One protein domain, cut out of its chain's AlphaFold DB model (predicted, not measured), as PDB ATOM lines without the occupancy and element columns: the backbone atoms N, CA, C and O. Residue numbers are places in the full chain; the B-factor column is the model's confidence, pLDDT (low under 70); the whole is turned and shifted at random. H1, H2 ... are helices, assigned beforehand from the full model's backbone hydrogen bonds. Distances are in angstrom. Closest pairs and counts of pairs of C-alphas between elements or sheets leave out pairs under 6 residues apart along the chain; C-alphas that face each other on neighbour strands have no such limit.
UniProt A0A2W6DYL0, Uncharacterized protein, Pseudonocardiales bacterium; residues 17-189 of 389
ATOM      1  N   ALA A  17     295.042 178.427 423.557       81.00
ATOM      2  CA  ALA A  17     294.304 178.570 424.818       81.00
ATOM      3  C   ALA A  17     293.158 177.557 424.955       81.00
ATOM      4  O   ALA A  17     292.999 176.944 426.007       81.00
ATOM      5  N   ALA A  18     292.401 177.349 423.876       84.19
ATOM      6  CA  ALA A  18     291.310 176.383 423.836       84.19
ATOM      7  C   ALA A  18     291.796 174.936 424.029       84.19
ATOM      8  O   ALA A  18     291.154 174.167 424.740       84.19
ATOM      9  N   GLU A  19     292.932 174.583 423.423       87.06
ATOM     10  CA  GLU A  19     293.539 173.254 423.539       87.06
ATOM     11  C   GLU A  19     294.067 173.004 424.957       87.06
ATOM     12  O   GLU A  19     293.741 171.983 425.554       87.06
ATOM     13  N   ARG A  20     294.766 173.979 425.557       88.12
ATOM     14  CA  ARG A  20     295.229 173.890 426.955       88.12
ATOM     15  C   ARG A  20     294.081 173.681 427.941       88.12
ATOM     16  O   ARG A  20     294.177 172.821 428.810       88.12
ATOM     17  N   LEU A  21     292.993 174.446 427.805       91.06
ATOM     18  CA  LEU A  21     291.823 174.289 428.673       91.06
ATOM     19  C   LEU A  21     291.138 172.934 428.482       91.06
ATOM     20  O   LEU A  21     290.603 172.406 429.454       91.06
ATOM     21  N   ALA A  22     291.153 172.379 427.265       87.69
ATOM     22  CA  ALA A  22     290.632 171.043 426.990       87.69
ATOM     23  C   ALA A  22     291.490 169.956 427.656       87.69
ATOM     24  O   ALA A  22     290.939 169.118 428.358       87.69
ATOM     25  N   THR A  23     292.821 170.022 427.534       92.44
ATOM     26  CA  THR A  23     293.733 169.093 428.227       92.44
ATOM     27  C   THR A  23     293.552 169.138 429.744       92.44
ATOM     28  O   THR A  23     293.481 168.101 430.396       92.44
ATOM     29  N   GLU A  24     293.434 170.336 430.313       91.19
ATOM     30  CA  GLU A  24     293.186 170.510 431.745       91.19
ATOM     31  C   GLU A  24     291.793 169.989 432.147       91.19
ATOM     32  O   GLU A  24     291.636 169.375 433.200       91.19
ATOM     33  N   GLN A  25     290.778 170.166 431.291       91.38
ATOM     34  CA  GLN A  25     289.449 169.587 431.509       91.38
ATOM     35  C   GLN A  25     289.515 168.055 431.579       91.38
ATOM     36  O   GLN A  25     288.930 167.472 432.489       91.38
ATOM     37  N   ASP A  26     290.223 167.422 430.642       92.50
ATOM     38  CA  ASP A  26     290.394 165.967 430.600       92.50
ATOM     39  C   ASP A  26     291.105 165.464 431.866       92.50
ATOM     40  O   ASP A  26     290.672 164.483 432.472       92.50
ATOM     41  N   HIS A  27     292.126 166.191 432.334       91.56
ATOM     42  CA  HIS A  27     292.818 165.877 433.584       91.56
ATOM     43  C   HIS A  27     291.904 165.978 434.818       91.56
ATOM     44  O   HIS A  27     291.910 165.092 435.678       91.56
ATOM     45  N   ILE A  28     291.079 167.030 434.905       91.12
ATOM     46  CA  ILE A  28     290.108 167.191 435.998       91.12
ATOM     47  C   ILE A  28     289.101 166.033 435.995       91.12
ATOM     48  O   ILE A  28     288.794 165.491 437.057       91.12
ATOM     49  N   VAL A  29     288.607 165.626 434.822       92.69
ATOM     50  CA  VAL A  29     287.677 164.491 434.686       92.69
ATOM     51  C   VAL A  29     288.318 163.190 435.160       92.69
ATOM     52  O   VAL A  29     287.693 162.450 435.918       92.69
ATOM     53  N   GLU A  30     289.565 162.927 434.775       93.44
ATOM     54  CA  GLU A  30     290.305 161.744 435.225       93.44
ATOM     55  C   GLU A  30     290.441 161.712 436.757       93.44
ATOM     56  O   GLU A  30     290.188 160.688 437.394       93.44
ATOM     57  N   CYS A  31     290.761 162.852 437.376       89.88
ATOM     58  CA  CYS A  31     290.816 162.979 438.831       89.88
ATOM     59  C   CYS A  31     289.458 162.713 439.501       89.88
ATOM     60  O   CYS A  31     289.413 162.036 440.528       89.88
ATOM     61  N   LEU A  32     288.352 163.199 438.931       90.38
ATOM     62  CA  LEU A  32     287.007 162.944 439.457       90.38
ATOM     63  C   LEU A  32     286.643 161.455 439.411       90.38
ATOM     64  O   LEU A  32     286.159 160.927 440.410       90.38
ATOM     65  N   ILE A  33     286.933 160.775 438.298       90.62
ATOM     66  CA  ILE A  33     286.687 159.332 438.147       90.62
ATOM     67  C   ILE A  33     287.494 158.545 439.185       90.62
ATOM     68  O   ILE A  33     286.930 157.739 439.923       90.62
ATOM     69  N   ASN A  34     288.792 158.839 439.317       90.06
ATOM     70  CA  ASN A  34     289.657 158.181 440.301       90.06
ATOM     71  C   ASN A  34     289.133 158.343 441.737       90.06
ATOM     72  O   ASN A  34     289.219 157.416 442.543       90.06
ATOM     73  N   LEU A  35     288.577 159.511 442.067       89.88
ATOM     74  CA  LEU A  35     288.014 159.801 443.383       89.88
ATOM     75  C   LEU A  35     286.723 159.011 443.657       89.88
ATOM     76  O   LEU A  35     286.498 158.576 444.788       89.88
ATOM     77  N   GLU A  36     285.874 158.834 442.642       87.19
ATOM     78  CA  GLU A  36     284.630 158.062 442.742       87.19
ATOM     79  C   GLU A  36     284.885 156.555 442.863       87.19
ATOM     80  O   GLU A  36     284.212 155.876 443.641       87.19
ATOM     81  N   GLU A  37     285.882 156.033 442.146       90.56
ATOM     82  CA  GLU A  37     286.221 154.605 442.147       90.56
ATOM     83  C   GLU A  37     287.047 154.164 443.367       90.56
ATOM     84  O   GLU A  37     287.150 152.968 443.659       90.56
ATOM     85  N   HIS A  38     287.616 155.113 444.113       89.31
ATOM     86  CA  HIS A  38     288.526 154.828 445.216       89.31
ATOM     87  C   HIS A  38     287.879 153.982 446.331       89.31
ATOM     88  O   HIS A  38     286.768 154.249 446.795       89.31
ATOM     89  N   LEU A  39     288.615 152.999 446.868       85.25
ATOM     90  CA  LEU A  39     288.122 152.122 447.941       85.25
ATOM     91  C   LEU A  39     287.653 152.903 449.182       85.25
ATOM     92  O   LEU A  39     286.525 152.716 449.633       85.25
ATOM     93  N   GLY A  40     288.464 153.839 449.685       86.00
ATOM     94  CA  GLY A  40     288.077 154.733 450.780       86.00
ATOM     95  C   GLY A  40     286.754 155.481 450.566       86.00
ATOM     96  O   GLY A  40     285.984 155.630 451.513       86.00
ATOM     97  N   ARG A  41     286.413 155.874 449.329       88.56
ATOM     98  CA  ARG A  41     285.122 156.506 449.010       88.56
ATOM     99  C   ARG A  41     283.962 155.540 449.238       88.56
ATOM    100  O   ARG A  41     282.975 155.917 449.871       88.56
ATOM    101  N   ARG A  42     284.105 154.301 448.758       89.19
ATOM    102  CA  ARG A  42     283.116 153.225 448.930       89.19
ATOM    103  C   ARG A  42     282.949 152.829 450.395       89.19
ATOM    104  O   ARG A  42     281.832 152.560 450.828       89.19
ATOM    105  N   LEU A  43     284.041 152.814 451.158       86.75
ATOM    106  CA  LEU A  43     284.022 152.539 452.596       86.75
ATOM    107  C   LEU A  43     283.294 153.645 453.375       86.75
ATOM    108  O   LEU A  43     282.501 153.339 454.261       86.75
ATOM    109  N   LEU A  44     283.484 154.918 453.012       87.94
ATOM    110  CA  LEU A  44     282.738 156.033 453.611       87.94
ATOM    111  C   LEU A  44     281.232 155.960 453.306       87.94
ATOM    112  O   LEU A  44     280.412 156.290 454.165       87.94
ATOM    113  N   ASP A  45     280.847 155.501 452.115       86.06
ATOM    114  CA  ASP A  45     279.436 155.311 451.744       86.06
ATOM    115  C   ASP A  45     278.741 154.158 452.473       86.06
ATOM    116  O   ASP A  45     277.515 154.040 452.404       86.06
ATOM    117  N   ALA A  46     279.481 153.327 453.211       79.06
ATOM    118  CA  ALA A  46     278.872 152.289 454.025       79.06
ATOM    119  C   ALA A  46     277.886 152.896 455.046       79.06
ATOM    120  O   ALA A  46     278.102 153.950 455.654       79.06
ATOM    121  N   THR A  47     276.760 152.215 455.255       69.19
ATOM    122  CA  THR A  47     275.633 152.742 456.039       69.19
ATOM    123  C   THR A  47     275.893 152.804 457.548       69.19
ATOM    124  O   THR A  47     275.144 153.473 458.254       69.19
ATOM    125  N   MET A  48     276.951 152.157 458.050       80.31
ATOM    126  CA  MET A  48     277.191 151.937 459.487       80.31
ATOM    127  C   MET A  48     278.358 152.737 460.096       80.31
ATOM    128  O   MET A  48     278.915 152.320 461.109       80.31
ATOM    129  N   VAL A  49     278.732 153.884 459.522       89.12
ATOM    130  CA  VAL A  49     279.808 154.719 460.092       89.12
ATOM    131  C   VAL A  49     279.331 155.588 461.265       89.12
ATOM    132  O   VAL A  49     278.203 156.087 461.272       89.12
ATOM    133  N   ALA A  50     280.213 155.810 462.238       91.38
ATOM    134  CA  ALA A  50     279.985 156.599 463.446       91.38
ATOM    135  C   ALA A  50     281.186 157.515 463.759       91.38
ATOM    136  O   ALA A  50     282.219 157.455 463.095       91.38
ATOM    137  N   GLY A  51     281.031 158.382 464.767       93.38
ATOM    138  CA  GLY A  51     282.119 159.186 465.334       93.38
ATOM    139  C   GLY A  51     282.826 160.098 464.328       93.38
ATOM    140  O   GLY A  51     282.177 160.775 463.527       93.38
ATOM    141  N   VAL A  52     284.161 160.100 464.363       93.12
ATOM    142  CA  VAL A  52     285.011 160.966 463.522       93.12
ATOM    143  C   VAL A  52     284.801 160.667 462.039       93.12
ATOM    144  O   VAL A  52     284.795 161.571 461.200       93.12
ATOM    145  N   THR A  53     284.588 159.397 461.703       94.00
ATOM    146  CA  THR A  53     284.341 158.958 460.328       94.00
ATOM    147  C   THR A  53     283.051 159.550 459.776       94.00
ATOM    148  O   THR A  53     283.031 160.026 458.641       94.00
ATOM    149  N   LEU A  54     281.989 159.600 460.584       94.00
ATOM    150  CA  LEU A  54     280.718 160.205 460.184       94.00
ATOM    151  C   LEU A  54     280.858 161.716 459.931       94.00
ATOM    152  O   LEU A  54     280.346 162.218 458.928       94.00
ATOM    153  N   GLU A  55     281.579 162.427 460.801       93.38
ATOM    154  CA  GLU A  55     281.844 163.865 460.654       93.38
ATOM    155  C   GLU A  55     282.654 164.162 459.386       93.38
ATOM    156  O   GLU A  55     282.283 165.018 458.576       93.38
ATOM    157  N   ARG A  56     283.741 163.411 459.171       93.38
ATOM    158  CA  ARG A  56     284.587 163.552 457.979       93.38
ATOM    159  C   ARG A  56     283.834 163.188 456.703       93.38
ATOM    160  O   ARG A  56     283.997 163.880 455.701       93.38
ATOM    161  N   ARG A  57     282.962 162.175 456.739       94.06
ATOM    162  CA  ARG A  57     282.088 161.826 455.612       94.06
ATOM    163  C   ARG A  57     281.166 162.977 455.230       94.06
ATOM    164  O   ARG A  57     281.069 163.296 454.050       94.06
ATOM    165  N   ALA A  58     280.493 163.594 456.201       92.88
ATOM    166  CA  ALA A  58     279.588 164.709 455.929       92.88
ATOM    167  C   ALA A  58     280.321 165.862 455.224       92.88
ATOM    168  O   ALA A  58     279.830 166.390 454.229       92.88
ATOM    169  N   LYS A  59     281.536 166.182 455.685       93.38
ATOM    170  CA  LYS A  59     282.395 167.189 455.050       93.38
ATOM    171  C   LYS A  59     282.818 166.797 453.633       93.38
ATOM    172  O   LYS A  59     282.760 167.630 452.738       93.38
ATOM    173  N   VAL A  60     283.213 165.542 453.421       93.75
ATOM    174  CA  VAL A  60     283.573 165.030 452.090       93.75
ATOM    175  C   VAL A  60     282.403 165.159 451.116       93.75
ATOM    176  O   VAL A  60     282.612 165.599 449.993       93.75
ATOM    177  N   LEU A  61     281.175 164.832 451.534       91.44
ATOM    178  CA  LEU A  61     279.988 164.961 450.682       91.44
ATOM    179  C   LEU A  61     279.696 166.424 450.292       91.44
ATOM    180  O   LEU A  61     279.350 166.684 449.140       91.44
ATOM    181  N   ASP A  62     279.878 167.373 451.214       94.50
ATOM    182  CA  ASP A  62     279.743 168.814 450.937       94.50
ATOM    183  C   ASP A  62     280.845 169.331 449.990       94.50
ATOM    184  O   ASP A  62     280.579 170.034 449.008       94.50
ATOM    185  N   ASP A  63     282.089 168.906 450.227       94.94
ATOM    186  CA  ASP A  63     283.224 169.217 449.362       94.94
ATOM    187  C   ASP A  63     283.022 168.620 447.953       94.94
ATOM    188  O   ASP A  63     283.303 169.299 446.967       94.94
ATOM    189  N   PHE A  64     282.451 167.416 447.820       92.25
ATOM    190  CA  PHE A  64     282.082 166.814 446.530       92.25
ATOM    191  C   PHE A  64     281.031 167.633 445.776       92.25
ATOM    192  O   PHE A  64     281.188 167.888 444.581       92.25
ATOM    193  N   ALA A  65     279.964 168.062 446.457       92.88
ATOM    194  CA  ALA A  65     278.936 168.901 445.845       92.88
ATOM    195  C   ALA A  65     279.539 170.222 445.336       92.88
ATOM    196  O   ALA A  65     279.262 170.659 444.215       92.88
ATOM    197  N   THR A  66     280.432 170.820 446.131       95.69
ATOM    198  CA  THR A  66     281.165 172.030 445.749       95.69
ATOM    199  C   THR A  66     282.099 171.772 444.565       95.69
ATOM    200  O   THR A  66     282.133 172.573 443.631       95.69
ATOM    201  N   LEU A  67     282.832 170.657 444.565       95.38
ATOM    202  CA  LEU A  67     283.754 170.264 443.499       95.38
ATOM    203  C   LEU A  67     283.038 170.158 442.148       95.38
ATOM    204  O   LEU A  67     283.474 170.770 441.174       95.38
ATOM    205  N   TRP A  68     281.898 169.462 442.109       94.06
ATOM    206  CA  TRP A  68     281.081 169.320 440.901       94.06
ATOM    207  C   TRP A  68     280.543 170.662 440.392       94.06
ATOM    208  O   TRP A  68     280.607 170.936 439.193       94.06
ATOM    209  N   ALA A  69     280.087 171.548 441.286       95.69
ATOM    210  CA  ALA A  69     279.638 172.889 440.902       95.69
ATOM    211  C   ALA A  69     280.773 173.750 440.308       95.69
ATOM    212  O   ALA A  69     280.560 174.524 439.365       95.69
ATOM    213  N   ARG A  70     281.999 173.614 440.835       95.69
ATOM    214  CA  ARG A  70     283.190 174.297 440.300       95.69
ATOM    215  C   ARG A  70     283.616 173.724 438.953       95.69
ATOM    216  O   ARG A  70     283.908 174.509 438.055       95.69
ATOM    217  N   TYR A  71     283.592 172.403 438.795       95.81
ATOM    218  CA  TYR A  71     283.864 171.748 437.516       95.81
ATOM    219  C   TYR A  71     282.869 172.180 436.432       95.81
ATOM    220  O   TYR A  71     283.279 172.536 435.330       95.81
ATOM    221  N   GLU A  72     281.576 172.252 436.749       96.25
ATOM    222  CA  GLU A  72     280.572 172.721 435.791       96.25
ATOM    223  C   GLU A  72     280.821 174.179 435.373       96.25
ATOM    224  O   GLU A  72     280.764 174.517 434.190       96.25
ATOM    225  N   SER A  73     281.206 175.036 436.325       96.19
ATOM    226  CA  SER A  73     281.610 176.417 436.030       96.19
ATOM    227  C   SER A  73     282.846 176.479 435.123       96.19
ATOM    228  O   SER A  73     282.903 177.309 434.219       96.19
ATOM    229  N   TYR A  74     283.827 175.599 435.344       95.44
ATOM    230  CA  TYR A  74     285.027 175.491 434.515       95.44
ATOM    231  C   TYR A  74     284.680 175.039 433.090       95.44
ATOM    232  O   TYR A  74     285.124 175.646 432.115       95.44
ATOM    233  N   ARG A  75     283.816 174.024 432.959       95.31
ATOM    234  CA  ARG A  75     283.341 173.494 431.675       95.31
ATOM    235  C   ARG A  75     282.653 174.569 430.834       95.31
ATOM    236  O   ARG A  75     282.901 174.640 429.632       95.31
ATOM    237  N   ILE A  76     281.822 175.414 431.453       96.19
ATOM    238  CA  ILE A  76     281.168 176.549 430.781       96.19
ATOM    239  C   ILE A  76     282.216 177.518 430.222       96.19
ATOM    240  O   ILE A  76     282.191 177.811 429.028       96.19
ATOM    241  N   VAL A  77     283.189 177.933 431.039       94.81
ATOM    242  CA  VAL A  77     284.266 178.847 430.616       94.81
ATOM    243  C   VAL A  77     285.109 178.245 429.482       94.81
ATOM    244  O   VAL A  77     285.418 178.925 428.504       94.81
ATOM    245  N   ALA A  78     285.444 176.955 429.553       92.50
ATOM    246  CA  ALA A  78     286.201 176.266 428.507       92.50
ATOM    247  C   ALA A  78     285.432 176.168 427.174       92.50
ATOM    248  O   ALA A  78     286.038 176.188 426.098       92.50
ATOM    249  N   VAL A  79     284.098 176.057 427.220       93.62
ATOM    250  CA  VAL A  79     283.241 176.130 426.027       93.62
ATOM    251  C   VAL A  79     283.197 177.558 425.486       93.62
ATOM    252  O   VAL A  79     283.388 177.731 424.286       93.62
ATOM    253  N   GLU A  80     283.018 178.571 426.337       93.25
ATOM    254  CA  GLU A  80     283.017 179.985 425.930       93.25
ATOM    255  C   GLU A  80     284.312 180.351 425.192       93.25
ATOM    256  O   GLU A  80     284.259 180.815 424.050       93.25
ATOM    257  N   VAL A  81     285.477 180.012 425.755       91.88
ATOM    258  CA  VAL A  81     286.780 180.223 425.102       91.88
ATOM    259  C   VAL A  81     286.855 179.508 423.750       91.88
ATOM    260  O   VAL A  81     287.237 180.124 422.756       91.88
ATOM    261  N   ARG A  82     286.435 178.237 423.662       90.00
ATOM    262  CA  ARG A  82     286.388 177.499 422.384       90.00
ATOM    263  C   ARG A  82     285.479 178.169 421.356       90.00
ATOM    264  O   ARG A  82     285.846 178.250 420.187       90.00
ATOM    265  N   THR A  83     284.310 178.653 421.772       91.38
ATOM    266  CA  THR A  83     283.358 179.307 420.865       91.38
ATOM    267  C   THR A  83     283.878 180.638 420.337       91.38
ATOM    268  O   THR A  83     283.678 180.923 419.158       91.38
ATOM    269  N   ILE A  84     284.569 181.428 421.165       89.88
ATOM    270  CA  ILE A  84     285.197 182.686 420.744       89.88
ATOM    271  C   ILE A  84     286.358 182.396 419.785       89.88
ATOM    272  O   ILE A  84     286.432 182.993 418.713       89.88
ATOM    273  N   MET A  85     287.203 181.417 420.116       85.19
ATOM    274  CA  MET A  85     288.356 181.028 419.296       85.19
ATOM    275  C   MET A  85     287.989 180.369 417.957       85.19
ATOM    276  O   MET A  85     288.806 180.363 417.041       85.19
ATOM    277  N   ALA A  86     286.770 179.842 417.816       87.19
ATOM    278  CA  ALA A  86     286.257 179.294 416.558       87.19
ATOM    279  C   ALA A  86     285.707 180.366 415.589       87.19
ATOM    280  O   ALA A  86     285.361 180.040 414.451       87.19
ATOM    281  N   ARG A  87     285.593 181.636 416.014       86.19
ATOM    282  CA  ARG A  87     285.151 182.750 415.154       86.19
ATOM    283  C   ARG A  87     286.244 183.121 414.146       86.19
ATOM    284  O   ARG A  87     287.429 183.026 414.442       86.19
ATOM    285  N   SER A  88     285.854 183.592 412.959       80.69
ATOM    286  CA  SER A  88     286.797 184.112 411.960       80.69
ATOM    287  C   SER A  88     286.263 185.398 411.309       80.69
ATOM    288  O   SER A  88     285.169 185.354 410.736       80.69
ATOM    289  N   PRO A  89     286.995 186.532 411.366       82.56
ATOM    290  CA  PRO A  89     288.259 186.740 412.084       82.56
ATOM    291  C   PRO A  89     288.052 186.930 413.600       82.56
ATOM    292  O   PRO A  89     287.073 187.544 414.019       82.56
ATOM    293  N   VAL A  90     288.995 186.454 414.420       83.56
ATOM    294  CA  VAL A  90     289.043 186.763 415.863       83.56
ATOM    295  C   VAL A  90     289.484 188.219 416.046       83.56
ATOM    296  O   VAL A  90     290.501 188.638 415.490       83.56
ATOM    297  N   THR A  91     288.722 189.010 416.802       87.75
ATOM    298  CA  THR A  91     289.016 190.433 417.029       87.75
ATOM    299  C   THR A  91     289.903 190.658 418.259       87.75
ATOM    300  O   THR A  91     290.001 189.815 419.143       87.75
ATOM    301  N   GLN A  92     290.521 191.839 418.387       83.88
ATOM    302  CA  GLN A  92     291.262 192.197 419.610       83.88
ATOM    303  C   GLN A  92     290.370 192.236 420.865       83.88
ATOM    304  O   GLN A  92     290.853 191.988 421.970       83.88
ATOM    305  N   ALA A  93     289.076 192.540 420.710       87.44
ATOM    306  CA  ALA A  93     288.117 192.492 421.809       87.44
ATOM    307  C   ALA A  93     287.868 191.045 422.268       87.44
ATOM    308  O   ALA A  93     287.887 190.801 423.474       87.44
ATOM    309  N   ASP A  94     287.741 190.109 421.319       87.44
ATOM    310  CA  ASP A  94     287.634 188.670 421.589       87.44
ATOM    311  C   ASP A  94     288.877 188.151 422.339       87.44
ATOM    312  O   ASP A  94     288.750 187.422 423.317       87.44
ATOM    313  N   LEU A  95     290.088 188.569 421.947       86.62
ATOM    314  CA  LEU A  95     291.331 188.148 422.616       86.62
ATOM    315  C   LEU A  95     291.437 188.645 424.066       86.62
ATOM    316  O   LEU A  95     291.938 187.933 424.939       86.62
ATOM    317  N   ARG A  96     290.952 189.861 424.351       88.94
ATOM    318  CA  ARG A  96     290.884 190.383 425.724       88.94
ATOM    319  C   ARG A  96     289.890 189.583 426.568       88.94
ATOM    320  O   ARG A  96     290.215 189.231 427.698       88.94
ATOM    321  N   GLU A  97     288.721 189.278 426.013       90.50
ATOM    322  CA  GLU A  97     287.703 188.450 426.667       90.50
ATOM    323  C   GLU A  97     288.230 187.032 426.946       90.50
ATOM    324  O   GLU A  97     288.140 186.552 428.073       90.50
ATOM    325  N   VAL A  98     288.892 186.398 425.970       90.38
ATOM    326  CA  VAL A  98     289.551 185.093 426.150       90.38
ATOM    327  C   VAL A  98     290.593 185.146 427.264       90.38
ATOM    328  O   VAL A  98     290.663 184.217 428.064       90.38
ATOM    329  N   ARG A  99     291.376 186.224 427.376       91.06
ATOM    330  CA  ARG A  99     292.363 186.371 428.456       91.06
ATOM    331  C   ARG A  99     291.704 186.410 429.838       91.06
ATOM    332  O   ARG A  99     292.174 185.718 430.737       91.06
ATOM    333  N   GLU A 100     290.619 187.165 429.997       92.69
ATOM    334  CA  GLU A 100     289.845 187.229 431.248       92.69
ATOM    335  C   GLU A 100     289.234 185.859 431.601       92.69
ATOM    336  O   GLU A 100     289.334 185.399 432.742       92.69
ATOM    337  N   LEU A 101     288.668 185.165 430.608       93.94
ATOM    338  CA  LEU A 101     288.113 183.819 430.770       93.94
ATOM    339  C   LEU A 101     289.183 182.784 431.141       93.94
ATOM    340  O   LEU A 101     288.950 181.955 432.018       93.94
ATOM    341  N   VAL A 102     290.370 182.845 430.533       92.31
ATOM    342  CA  VAL A 102     291.502 181.965 430.869       92.31
ATOM    343  C   VAL A 102     291.967 182.192 432.309       92.31
ATOM    344  O   VAL A 102     292.217 181.219 433.018       92.31
ATOM    345  N   THR A 103     292.031 183.441 432.784       93.44
ATOM    346  CA  THR A 103     292.346 183.728 434.195       93.44
ATOM    347  C   THR A 103     291.305 183.121 435.134       93.44
ATOM    348  O   THR A 103     291.666 182.427 436.083       93.44
ATOM    349  N   ARG A 104     290.012 183.290 434.835       95.00
ATOM    350  CA  ARG A 104     288.927 182.679 435.618       95.00
ATOM    351  C   ARG A 104     288.987 181.148 435.603       95.00
ATOM    352  O   ARG A 104     288.728 180.514 436.625       95.00
ATOM    353  N   ALA A 105     289.321 180.543 434.465       93.19
ATOM    354  CA  ALA A 105     289.502 179.099 434.357       93.19
ATOM    355  C   ALA A 105     290.654 178.610 435.249       93.19
ATOM    356  O   ALA A 105     290.493 177.607 435.940       93.19
ATOM    357  N   ALA A 106     291.767 179.346 435.303       92.31
ATOM    358  CA  ALA A 106     292.891 179.030 436.182       92.31
ATOM    359  C   ALA A 106     292.517 179.129 437.675       92.31
ATOM    360  O   ALA A 106     292.878 178.255 438.462       92.31
ATOM    361  N   GLU A 107     291.741 180.142 438.073       94.94
ATOM    362  CA  GLU A 107     291.221 180.263 439.445       94.94
ATOM    363  C   GLU A 107     290.294 179.095 439.815       94.94
ATOM    364  O   GLU A 107     290.389 178.535 440.910       94.94
ATOM    365  N   LEU A 108     289.411 178.698 438.892       95.06
ATOM    366  CA  LEU A 108     288.524 177.548 439.074       95.06
ATOM    367  C   LEU A 108     289.314 176.240 439.178       95.06
ATOM    368  O   LEU A 108     289.024 175.452 440.074       95.06
ATOM    369  N   ALA A 109     290.319 176.031 438.324       93.12
ATOM    370  CA  ALA A 109     291.197 174.864 438.382       93.12
ATOM    371  C   ALA A 109     291.940 174.782 439.728       93.12
ATOM    372  O   ALA A 109     291.909 173.744 440.386       93.12
ATOM    373  N   GLY A 110     292.500 175.895 440.219       94.31
ATOM    374  CA  GLY A 110     293.139 175.944 441.541       94.31
ATOM    375  C   GLY A 110     292.170 175.660 442.701       94.31
ATOM    376  O   GLY A 110     292.515 174.959 443.659       94.31
ATOM    377  N   ALA A 111     290.927 176.144 442.610       95.75
ATOM    378  CA  ALA A 111     289.885 175.833 443.588       95.75
ATOM    379  C   ALA A 111     289.485 174.346 443.553       95.75
ATOM    380  O   ALA A 111     289.375 173.720 444.610       95.75
ATOM    381  N   ILE A 112     289.311 173.774 442.355       94.88
ATOM    382  CA  ILE A 112     289.044 172.344 442.130       94.88
ATOM    383  C   ILE A 112     290.165 171.508 442.744       94.88
ATOM    384  O   ILE A 112     289.882 170.630 443.554       94.88
ATOM    385  N   GLN A 113     291.427 171.831 442.455       93.88
ATOM    386  CA  GLN A 113     292.590 171.131 443.000       93.88
ATOM    387  C   GLN A 113     292.627 171.179 444.535       93.88
ATOM    388  O   GLN A 113     292.909 170.176 445.190       93.88
ATOM    389  N   THR A 114     292.303 172.331 445.126       96.38
ATOM    390  CA  THR A 114     292.267 172.494 446.588       96.38
ATOM    391  C   THR A 114     291.167 171.644 447.228       96.38
ATOM    392  O   THR A 114     291.383 171.022 448.268       96.38
ATOM    393  N   ILE A 115     289.973 171.604 446.630       95.75
ATOM    394  CA  ILE A 115     288.865 170.771 447.117       95.75
ATOM    395  C   ILE A 115     289.196 169.284 446.929       95.75
ATOM    396  O   ILE A 115     289.053 168.509 447.873       95.75
ATOM    397  N   TYR A 116     289.709 168.907 445.755       94.44
ATOM    398  CA  TYR A 116     290.161 167.551 445.454       94.44
ATOM    399  C   TYR A 116     291.175 167.059 446.488       94.44
ATOM    400  O   TYR A 116     290.986 165.989 447.057       94.44
ATOM    401  N   GLY A 117     292.199 167.859 446.804       93.88
ATOM    402  CA  GLY A 117     293.214 167.503 447.797       93.88
ATOM    403  C   GLY A 117     292.622 167.195 449.176       93.88
ATOM    404  O   GLY A 117     293.013 166.210 449.800       93.88
ATOM    405  N   ARG A 118     291.629 167.979 449.619       94.81
ATOM    406  CA  ARG A 118     290.933 167.755 450.898       94.81
ATOM    407  C   ARG A 118     290.124 166.458 450.907       94.81
ATOM    408  O   ARG A 118     290.143 165.747 451.908       94.81
ATOM    409  N   ILE A 119     289.424 166.136 449.817       94.56
ATOM    410  CA  ILE A 119     288.664 164.881 449.726       94.56
ATOM    411  C   ILE A 119     289.615 163.686 449.642       94.56
ATOM    412  O   ILE A 119     289.454 162.710 450.376       94.56
ATOM    413  N   HIS A 120     290.620 163.783 448.774       93.31
ATOM    414  CA  HIS A 120     291.612 162.743 448.544       93.31
ATOM    415  C   HIS A 120     292.340 162.364 449.837       93.31
ATOM    416  O   HIS A 120     292.513 161.181 450.102       93.31
ATOM    417  N   GLU A 121     292.703 163.332 450.685       92.81
ATOM    418  CA  GLU A 121     293.305 163.063 451.999       92.81
ATOM    419  C   GLU A 121     292.433 162.135 452.860       92.81
ATOM    420  O   GLU A 121     292.926 161.161 453.422       92.81
ATOM    421  N   VAL A 122     291.126 162.400 452.947       93.44
ATOM    422  CA  VAL A 122     290.203 161.596 453.766       93.44
ATOM    423  C   VAL A 122     289.976 160.213 453.158       93.44
ATOM    424  O   VAL A 122     289.899 159.217 453.881       93.44
ATOM    425  N   VAL A 123     289.858 160.144 451.834       93.38
ATOM    426  CA  VAL A 123     289.634 158.896 451.101       93.38
ATOM    427  C   VAL A 123     290.851 157.972 451.213       93.38
ATOM    428  O   VAL A 123     290.683 156.808 451.571       93.38
ATOM    429  N   VAL A 124     292.065 158.494 451.014       94.00
ATOM    430  CA  VAL A 124     293.310 157.733 451.208       94.00
ATOM    431  C   VAL A 124     293.474 157.313 452.664       94.00
ATOM    432  O   VAL A 124     293.717 156.141 452.925       94.00
ATOM    433  N   ALA A 125     293.236 158.215 453.623       94.19
ATOM    434  CA  ALA A 125     293.286 157.875 455.045       94.19
ATOM    435  C   ALA A 125     292.348 156.708 455.403       94.19
ATOM    436  O   ALA A 125     292.709 155.825 456.176       94.19
ATOM    437  N   THR A 126     291.140 156.686 454.831       94.00
ATOM    438  CA  THR A 126     290.167 155.611 455.079       94.00
ATOM    439  C   THR A 126     290.656 154.274 454.521       94.00
ATOM    440  O   THR A 126     290.533 153.248 455.190       94.00
ATOM    441  N   ASP A 127     291.212 154.284 453.309       93.75
ATOM    442  CA  ASP A 127     291.762 153.096 452.652       93.75
ATOM    443  C   ASP A 127     292.985 152.533 453.393       93.75
ATOM    444  O   ASP A 127     293.060 151.337 453.689       93.75
ATOM    445  N   GLU A 128     293.909 153.411 453.785       94.94
ATOM    446  CA  GLU A 128     295.088 153.033 454.559       94.94
ATOM    447  C   GLU A 128     294.702 152.435 455.913       94.94
ATOM    448  O   GLU A 128     295.173 151.348 456.250       94.94
ATOM    449  N   VAL A 129     293.805 153.080 456.670       95.06
ATOM    450  CA  VAL A 129     293.325 152.523 457.944       95.06
ATOM    451  C   VAL A 129     292.709 151.147 457.726       95.06
ATOM    452  O   VAL A 129     293.032 150.220 458.467       95.06
ATOM    453  N   TRP A 130     291.843 150.995 456.723       91.94
ATOM    454  CA  TRP A 130     291.192 149.720 456.444       91.94
ATOM    455  C   TRP A 130     292.211 148.619 456.151       91.94
ATOM    456  O   TRP A 130     292.172 147.562 456.778       91.94
ATOM    457  N   THR A 131     293.157 148.882 455.252       93.62
ATOM    458  CA  THR A 131     294.193 147.922 454.854       93.62
ATOM    459  C   THR A 131     295.076 147.523 456.039       93.62
ATOM    460  O   THR A 131     295.314 146.337 456.281       93.62
ATOM    461  N   VAL A 132     295.529 148.507 456.821       95.81
ATOM    462  CA  VAL A 132     296.411 148.297 457.977       95.81
ATOM    463  C   VAL A 132     295.684 147.564 459.110       95.81
ATOM    464  O   VAL A 132     296.284 146.692 459.747       95.81
ATOM    465  N   MET A 133     294.412 147.890 459.365       94.25
ATOM    466  CA  MET A 133     293.604 147.252 460.412       94.25
ATOM    467  C   MET A 133     293.132 145.858 460.026       94.25
ATOM    468  O   MET A 133     293.203 144.975 460.872       94.25
ATOM    469  N   ALA A 134     292.718 145.626 458.779       92.62
ATOM    470  CA  ALA A 134     292.292 144.305 458.319       92.62
ATOM    471  C   ALA A 134     293.393 143.259 458.544       92.62
ATOM    472  O   ALA A 134     293.162 142.255 459.212       92.62
ATOM    473  N   SER A 135     294.626 143.562 458.122       95.69
ATOM    474  CA  SER A 135     295.765 142.659 458.331       95.69
ATOM    475  C   SER A 135     296.025 142.347 459.810       95.69
ATOM    476  O   SER A 135     296.403 141.227 460.141       95.69
ATOM    477  N   ARG A 136     295.845 143.317 460.711       96.19
ATOM    478  CA  ARG A 136     296.068 143.131 462.154       96.19
ATOM    479  C   ARG A 136     294.928 142.391 462.837       96.19
ATOM    480  O   ARG A 136     295.172 141.603 463.746       96.19
ATOM    481  N   ILE A 137     293.699 142.635 462.390       94.81
ATOM    482  CA  ILE A 137     292.513 141.895 462.818       94.81
ATOM    483  C   ILE A 137     292.699 140.414 462.485       94.81
ATOM    484  O   ILE A 137     292.562 139.597 463.388       94.81
ATOM    485  N   ASP A 138     293.134 140.086 461.265       96.88
ATOM    486  CA  ASP A 138     293.385 138.701 460.845       96.88
ATOM    487  C   ASP A 138     294.455 138.005 461.710       96.88
ATOM    488  O   ASP A 138     294.300 136.843 462.104       96.88
ATOM    489  N   VAL A 139     295.539 138.718 462.045       97.69
ATOM    490  CA  VAL A 139     296.596 138.211 462.941       97.69
ATOM    491  C   VAL A 139     296.043 137.948 464.344       97.69
ATOM    492  O   VAL A 139     296.259 136.867 464.893       97.69
ATOM    493  N   CYS A 140     295.305 138.899 464.919       96.75
ATOM    494  CA  CYS A 140     294.674 138.742 466.229       96.75
ATOM    495  C   CYS A 140     293.661 137.591 466.265       96.75
ATOM    496  O   CYS A 140     293.715 136.791 467.199       96.75
ATOM    497  N   ASP A 141     292.774 137.489 465.269       97.12
ATOM    498  CA  ASP A 141     291.794 136.401 465.150       97.12
ATOM    499  C   ASP A 141     292.526 135.045 465.134       97.12
ATOM    500  O   ASP A 141     292.240 134.166 465.947       97.12
ATOM    501  N   THR A 142     293.572 134.915 464.308       98.19
ATOM    502  CA  THR A 142     294.388 133.691 464.226       98.19
ATOM    503  C   THR A 142     295.045 133.333 465.563       98.19
ATOM    504  O   THR A 142     295.033 132.170 465.975       98.19
ATOM    505  N   LEU A 143     295.639 134.311 466.256       98.19
ATOM    506  CA  LEU A 143     296.297 134.086 467.545       98.19
ATOM    507  C   LEU A 143     295.300 133.677 468.635       98.19
ATOM    508  O   LEU A 143     295.596 132.775 469.424       98.19
ATOM    509  N   LEU A 144     294.126 134.310 468.675       97.12
ATOM    510  CA  LEU A 144     293.075 133.994 469.641       97.12
ATOM    511  C   LEU A 144     292.460 132.616 469.381       97.12
ATOM    512  O   LEU A 144     292.258 131.865 470.333       97.12
ATOM    513  N   ASP A 145     292.242 132.230 468.123       97.38
ATOM    514  CA  ASP A 145     291.762 130.889 467.771       97.38
ATOM    515  C   ASP A 145     292.758 129.797 468.185       97.38
ATOM    516  O   ASP A 145     292.382 128.761 468.753       97.38
ATOM    517  N   GLN A 146     294.053 130.040 467.970       97.19
ATOM    518  CA  GLN A 146     295.116 129.149 468.438       97.19
ATOM    519  C   GLN A 146     295.143 129.062 469.970       97.19
ATOM    520  O   GLN A 146     295.220 127.960 470.520       97.19
ATOM    521  N   ALA A 147     295.038 130.194 470.672       96.25
ATOM    522  CA  ALA A 147     295.001 130.227 472.132       96.25
ATOM    523  C   ALA A 147     293.769 129.496 472.697       96.25
ATOM    524  O   ALA A 147     293.912 128.683 473.609       96.25
ATOM    525  N   HIS A 148     292.578 129.697 472.122       94.38
ATOM    526  CA  HIS A 148     291.364 128.965 472.495       94.38
ATOM    527  C   HIS A 148     291.512 127.456 472.284       94.38
ATOM    528  O   HIS A 148     291.125 126.670 473.151       94.38
ATOM    529  N   THR A 149     292.119 127.043 471.169       95.12
ATOM    530  CA  THR A 149     292.392 125.628 470.888       95.12
ATOM    531  C   THR A 149     293.323 125.024 471.941       95.12
ATOM    532  O   THR A 149     293.073 123.921 472.429       95.12
ATOM    533  N   LEU A 150     294.372 125.747 472.347       94.25
ATOM    534  CA  LEU A 150     295.285 125.305 473.404       94.25
ATOM    535  C   LEU A 150     294.595 125.226 474.771       94.25
ATOM    536  O   LEU A 150     294.760 124.226 475.466       94.25
ATOM    537  N   VAL A 151     293.783 126.223 475.136       92.56
ATOM    538  CA  VAL A 151     292.968 126.219 476.365       92.56
ATOM    539  C   VAL A 151     292.044 124.999 476.407       92.56
ATOM    540  O   VAL A 151     292.000 124.303 477.423       92.56
ATOM    541  N   ALA A 152     291.362 124.702 475.297       90.19
ATOM    542  CA  ALA A 152     290.479 123.545 475.178       90.19
ATOM    543  C   ALA A 152     291.249 122.221 475.292       90.19
ATOM    544  O   ALA A 152     290.847 121.337 476.047       90.19
ATOM    545  N   ASN A 153     292.390 122.099 474.607       89.00
ATOM    546  CA  ASN A 153     293.235 120.906 474.671       89.00
ATOM    547  C   ASN A 153     293.808 120.676 476.072       89.00
ATOM    548  O   ASN A 153     293.925 119.531 476.502       89.00
ATOM    549  N   LEU A 154     294.152 121.746 476.790       86.25
ATOM    550  CA  LEU A 154     294.636 121.710 478.171       86.25
ATOM    551  C   LEU A 154     293.511 121.534 479.207       86.25
ATOM    552  O   LEU A 154     293.817 121.401 480.389       86.25
ATOM    553  N   SER A 155     292.242 121.502 478.784       84.81
ATOM    554  CA  SER A 155     291.062 121.412 479.657       84.81
ATOM    555  C   SER A 155     291.003 122.513 480.730       84.81
ATOM    556  O   SER A 155     290.485 122.291 481.825       84.81
ATOM    557  N   LEU A 156     291.532 123.707 480.437       79.00
ATOM    558  CA  LEU A 156     291.567 124.819 481.392       79.00
ATOM    559  C   LEU A 156     290.191 125.489 481.473       79.00
ATOM    560  O   LEU A 156     289.663 125.978 480.476       79.00
ATOM    561  N   ALA A 157     289.606 125.545 482.670       72.19
ATOM    562  CA  ALA A 157     288.324 126.208 482.888       72.19
ATOM    563  C   ALA A 157     288.515 127.708 483.180       72.19
ATOM    564  O   ALA A 157     289.216 128.070 484.126       72.19
ATOM    565  N   ALA A 158     287.814 128.579 482.442       61.28
ATOM    566  CA  ALA A 158     287.922 130.047 482.533       61.28
ATOM    567  C   ALA A 158     287.670 130.647 483.935       61.28
ATOM    568  O   ALA A 158     288.118 131.753 484.213       61.28
ATOM    569  N   GLY A 159     286.984 129.924 484.830       62.47
ATOM    570  CA  GLY A 159     286.732 130.357 486.213       62.47
ATOM    571  C   GLY A 159     287.741 129.864 487.256       62.47
ATOM    572  O   GLY A 159     287.702 130.320 488.394       62.47
ATOM    573  N   GLN A 160     288.615 128.920 486.901       67.56
ATOM    574  CA  GLN A 160     289.581 128.305 487.824       67.56
ATOM    575  C   GLN A 160     291.024 128.586 487.404       67.56
ATOM    576  O   GLN A 160     291.907 128.698 488.251       67.56
ATOM    577  N   ASP A 161     291.255 128.735 486.101       79.81
ATOM    578  CA  ASP A 161     292.567 128.934 485.520       79.81
ATOM    579  C   ASP A 161     292.696 130.357 484.954       79.81
ATOM    580  O   ASP A 161     291.960 130.778 484.060       79.81
ATOM    581  N   SER A 162     293.668 131.117 485.466       83.75
ATOM    582  CA  SER A 162     293.837 132.520 485.067       83.75
ATOM    583  C   SER A 162     294.219 132.726 483.591       83.75
ATOM    584  O   SER A 162     294.093 133.837 483.109       83.75
ATOM    585  N   ALA A 163     294.699 131.710 482.867       84.81
ATOM    586  CA  ALA A 163     295.176 131.831 481.492       84.81
ATOM    587  C   ALA A 163     293.980 131.726 480.556       84.81
ATOM    588  O   ALA A 163     293.839 132.550 479.660       84.81
ATOM    589  N   ALA A 164     293.051 130.810 480.843       87.75
ATOM    590  CA  ALA A 164     291.738 130.802 480.205       87.75
ATOM    591  C   ALA A 164     290.971 132.120 480.461       87.75
ATOM    592  O   ALA A 164     290.351 132.663 479.544       87.75
ATOM    593  N   GLY A 165     291.075 132.677 481.675       91.06
ATOM    594  CA  GLY A 165     290.548 134.008 481.997       91.06
ATOM    595  C   GLY A 165     291.172 135.127 481.150       91.06
ATOM    596  O   GLY A 165     290.446 135.902 480.534       91.06
ATOM    597  N   VAL A 166     292.506 135.169 481.052       93.38
ATOM    598  CA  VAL A 166     293.232 136.161 480.235       93.38
ATOM    599  C   VAL A 166     292.881 136.044 478.750       93.38
ATOM    600  O   VAL A 166     292.659 137.063 478.107       93.38
ATOM    601  N   VAL A 167     292.778 134.831 478.192       95.25
ATOM    602  CA  VAL A 167     292.365 134.646 476.786       95.25
ATOM    603  C   VAL A 167     290.959 135.206 476.549       95.25
ATOM    604  O   VAL A 167     290.741 135.900 475.557       95.25
ATOM    605  N   THR A 168     290.028 134.975 477.480       94.38
ATOM    606  CA  THR A 168     288.658 135.512 477.393       94.38
ATOM    607  C   THR A 168     288.662 137.044 477.425       94.38
ATOM    608  O   THR A 168     288.030 137.683 476.587       94.38
ATOM    609  N   GLU A 169     289.434 137.646 478.333       95.44
ATOM    610  CA  GLU A 169     289.582 139.104 478.425       95.44
ATOM    611  C   GLU A 169     290.182 139.707 477.143       95.44
ATOM    612  O   GLU A 169     289.701 140.727 476.642       95.44
ATOM    613  N   LEU A 170     291.218 139.073 476.583       96.88
ATOM    614  CA  LEU A 170     291.835 139.508 475.330       96.88
ATOM    615  C   LEU A 170     290.856 139.404 474.157       96.88
ATOM    616  O   LEU A 170     290.793 140.329 473.348       96.88
ATOM    617  N   ALA A 171     290.053 138.339 474.093       96.88
ATOM    618  CA  ALA A 171     289.015 138.187 473.081       96.88
ATOM    619  C   ALA A 171     287.940 139.283 473.189       96.88
ATOM    620  O   ALA A 171     287.530 139.851 472.173       96.88
ATOM    621  N   ASP A 172     287.516 139.645 474.400       96.88
ATOM    622  CA  ASP A 172     286.550 140.727 474.621       96.88
ATOM    623  C   ASP A 172     287.113 142.097 474.220       96.88
ATOM    624  O   ASP A 172     286.447 142.871 473.519       96.88
ATOM    625  N   ARG A 173     288.363 142.385 474.605       97.25
ATOM    626  CA  ARG A 173     289.075 143.610 474.207       97.25
ATOM    627  C   ARG A 173     289.260 143.682 472.692       97.25
ATOM    628  O   ARG A 173     288.973 144.721 472.098       97.25
ATOM    629  N   PHE A 174     289.640 142.578 472.052       97.25
ATOM    630  CA  PHE A 174     289.741 142.478 470.598       97.25
ATOM    631  C   PHE A 174     288.396 142.725 469.908       97.25
ATOM    632  O   PHE A 174     288.304 143.544 468.996       97.25
ATOM    633  N   ASN A 175     287.320 142.096 470.385       96.44
ATOM    634  CA  ASN A 175     285.973 142.300 469.853       96.44
ATOM    635  C   ASN A 175     285.477 143.740 470.036       96.44
ATOM    636  O   ASN A 175     284.685 144.242 469.233       96.44
ATOM    637  N   HIS A 176     285.903 144.423 471.097       95.25
ATOM    638  CA  HIS A 176     285.641 145.846 471.273       95.25
ATOM    639  C   HIS A 176     286.404 146.694 470.247       95.25
ATOM    640  O   HIS A 176     285.775 147.491 469.547       95.25
ATOM    641  N   LEU A 177     287.712 146.467 470.093       95.06
ATOM    642  CA  LEU A 177     288.550 147.177 469.124       95.06
ATOM    643  C   LEU A 177     288.052 146.963 467.690       95.06
ATOM    644  O   LEU A 177     287.858 147.934 466.964       95.06
ATOM    645  N   ARG A 178     287.737 145.718 467.308       94.88
ATOM    646  CA  ARG A 178     287.181 145.370 465.991       94.88
ATOM    647  C   ARG A 178     285.886 146.126 465.700       94.88
ATOM    648  O   ARG A 178     285.715 146.650 464.604       94.88
ATOM    649  N   ARG A 179     284.982 146.240 466.681       93.25
ATOM    650  CA  ARG A 179     283.747 147.030 466.523       93.25
ATOM    651  C   ARG A 179     284.038 148.509 466.282       93.25
ATOM    652  O   ARG A 179     283.378 149.109 465.440       93.25
ATOM    653  N   ILE A 180     285.010 149.085 466.991       92.69
ATOM    654  CA  ILE A 180     285.409 150.485 466.793       92.69
ATOM    655  C   ILE A 180     286.053 150.667 465.416       92.69
ATOM    656  O   ILE A 180     285.658 151.577 464.704       92.69
ATOM    657  N   ALA A 181     286.980 149.798 465.011       92.25
ATOM    658  CA  ALA A 181     287.666 149.886 463.719       92.25
ATOM    659  C   ALA A 181     286.709 149.801 462.521       92.25
ATOM    660  O   ALA A 181     286.896 150.511 461.538       92.25
ATOM    661  N   LEU A 182     285.658 148.980 462.618       89.69
ATOM    662  CA  LEU A 182     284.647 148.854 461.564       89.69
ATOM    663  C   LEU A 182     283.650 150.024 461.533       89.69
ATOM    664  O   LEU A 182     283.160 150.372 460.462       89.69
ATOM    665  N   ALA A 183     283.324 150.615 462.688       91.38
ATOM    666  CA  ALA A 183     282.340 151.698 462.785       91.38
ATOM    667  C   ALA A 183     282.962 153.095 462.628       91.38
ATOM    668  O   ALA A 183     282.336 153.990 462.067       91.38
ATOM    669  N   ASP A 184     284.174 153.305 463.132       93.25
ATOM    670  CA  ASP A 184     284.872 154.590 463.121       93.25
ATOM    671  C   ASP A 184     286.366 154.414 462.771       93.25
ATOM    672  O   ASP A 184     287.233 154.627 463.622       93.25
ATOM    673  N   PRO A 185     286.704 154.012 461.529       92.31
ATOM    674  CA  PRO A 185     288.091 153.814 461.105       92.31
ATOM    675  C   PRO A 185     288.933 155.093 461.220       92.31
ATOM    676  O   PRO A 185     290.064 155.055 461.700       92.31
ATOM    677  N   LEU A 186     288.397 156.262 460.862       93.75
ATOM    678  CA  LEU A 186     289.168 157.511 460.876       93.75
ATOM    679  C   LEU A 186     289.537 157.997 462.288       93.75
ATOM    680  O   LEU A 186     290.373 158.893 462.406       93.75
ATOM    681  N   ARG A 187     289.009 157.379 463.354       94.12
ATOM    682  CA  ARG A 187     289.534 157.531 464.723       94.12
ATOM    683  C   ARG A 187     290.997 157.102 464.838       94.12
ATOM    684  O   ARG A 187     291.731 157.670 465.643       94.12
ATOM    685  N   PHE A 188     291.413 156.109 464.055       93.94
ATOM    686  CA  PHE A 188     292.780 155.595 464.048       93.94
ATOM    687  C   PHE A 188     293.702 156.405 463.132       93.94
ATOM    688  O   PHE A 188     294.870 156.069 463.016       93.94
ATOM    689  N   TRP A 189     293.231 157.468 462.480       94.81
ATOM    690  CA  TRP A 189     294.083 158.311 461.644       94.81
ATOM    691  C   TRP A 189     294.639 159.498 462.436       94.81
ATOM    692  O   TRP A 189     293.893 160.400 462.827       94.81
TER     693      TRP A 189
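What this domain is: This is residues 17 to 189 of the 389 residues of an uncharacterized protein of Pseudonocardiales bacterium (UniProt A0A2W6DYL0). A long rod is built along one helix, H4: H1 and H3 run beside its first part as an up-and-down bundle, H5 folds back along its last part, and short H2 and H6 pack on it between. The printed part has 173 residues, 150 of them in six named helices, H1 to H6 in order; its class is all helix, and it is extended, with a radius of gyration of the C-alphas of 26.6 A and spans of 95 by 23 by 20 A.

How they stand to each other: Start at the hub, H4, residues 92 to 153. Its residues 94 to 122 touch H3, residues 51 to 85, a hairpin at 29 degrees; the closest C-alphas, Val 60 and Ile 119, are 5.6 A apart. In H4, 56 of 58 O i to N i+4 pairs are within hydrogen-bond range.

Where its parts are: Find C-alpha 92 at (291.262, 192.197, 419.610); H4 runs 90.1 A to C-alpha 153 at (293.235, 120.906, 474.671). Look for H1 at residues 17 to 37, H2 at 39 to 44, H5 at 162 to 183, H6 at 185 to 188.

The domain as a whole: You find no cut and no long link; pLDDT is under 70 at residues 47 and 158 to 160.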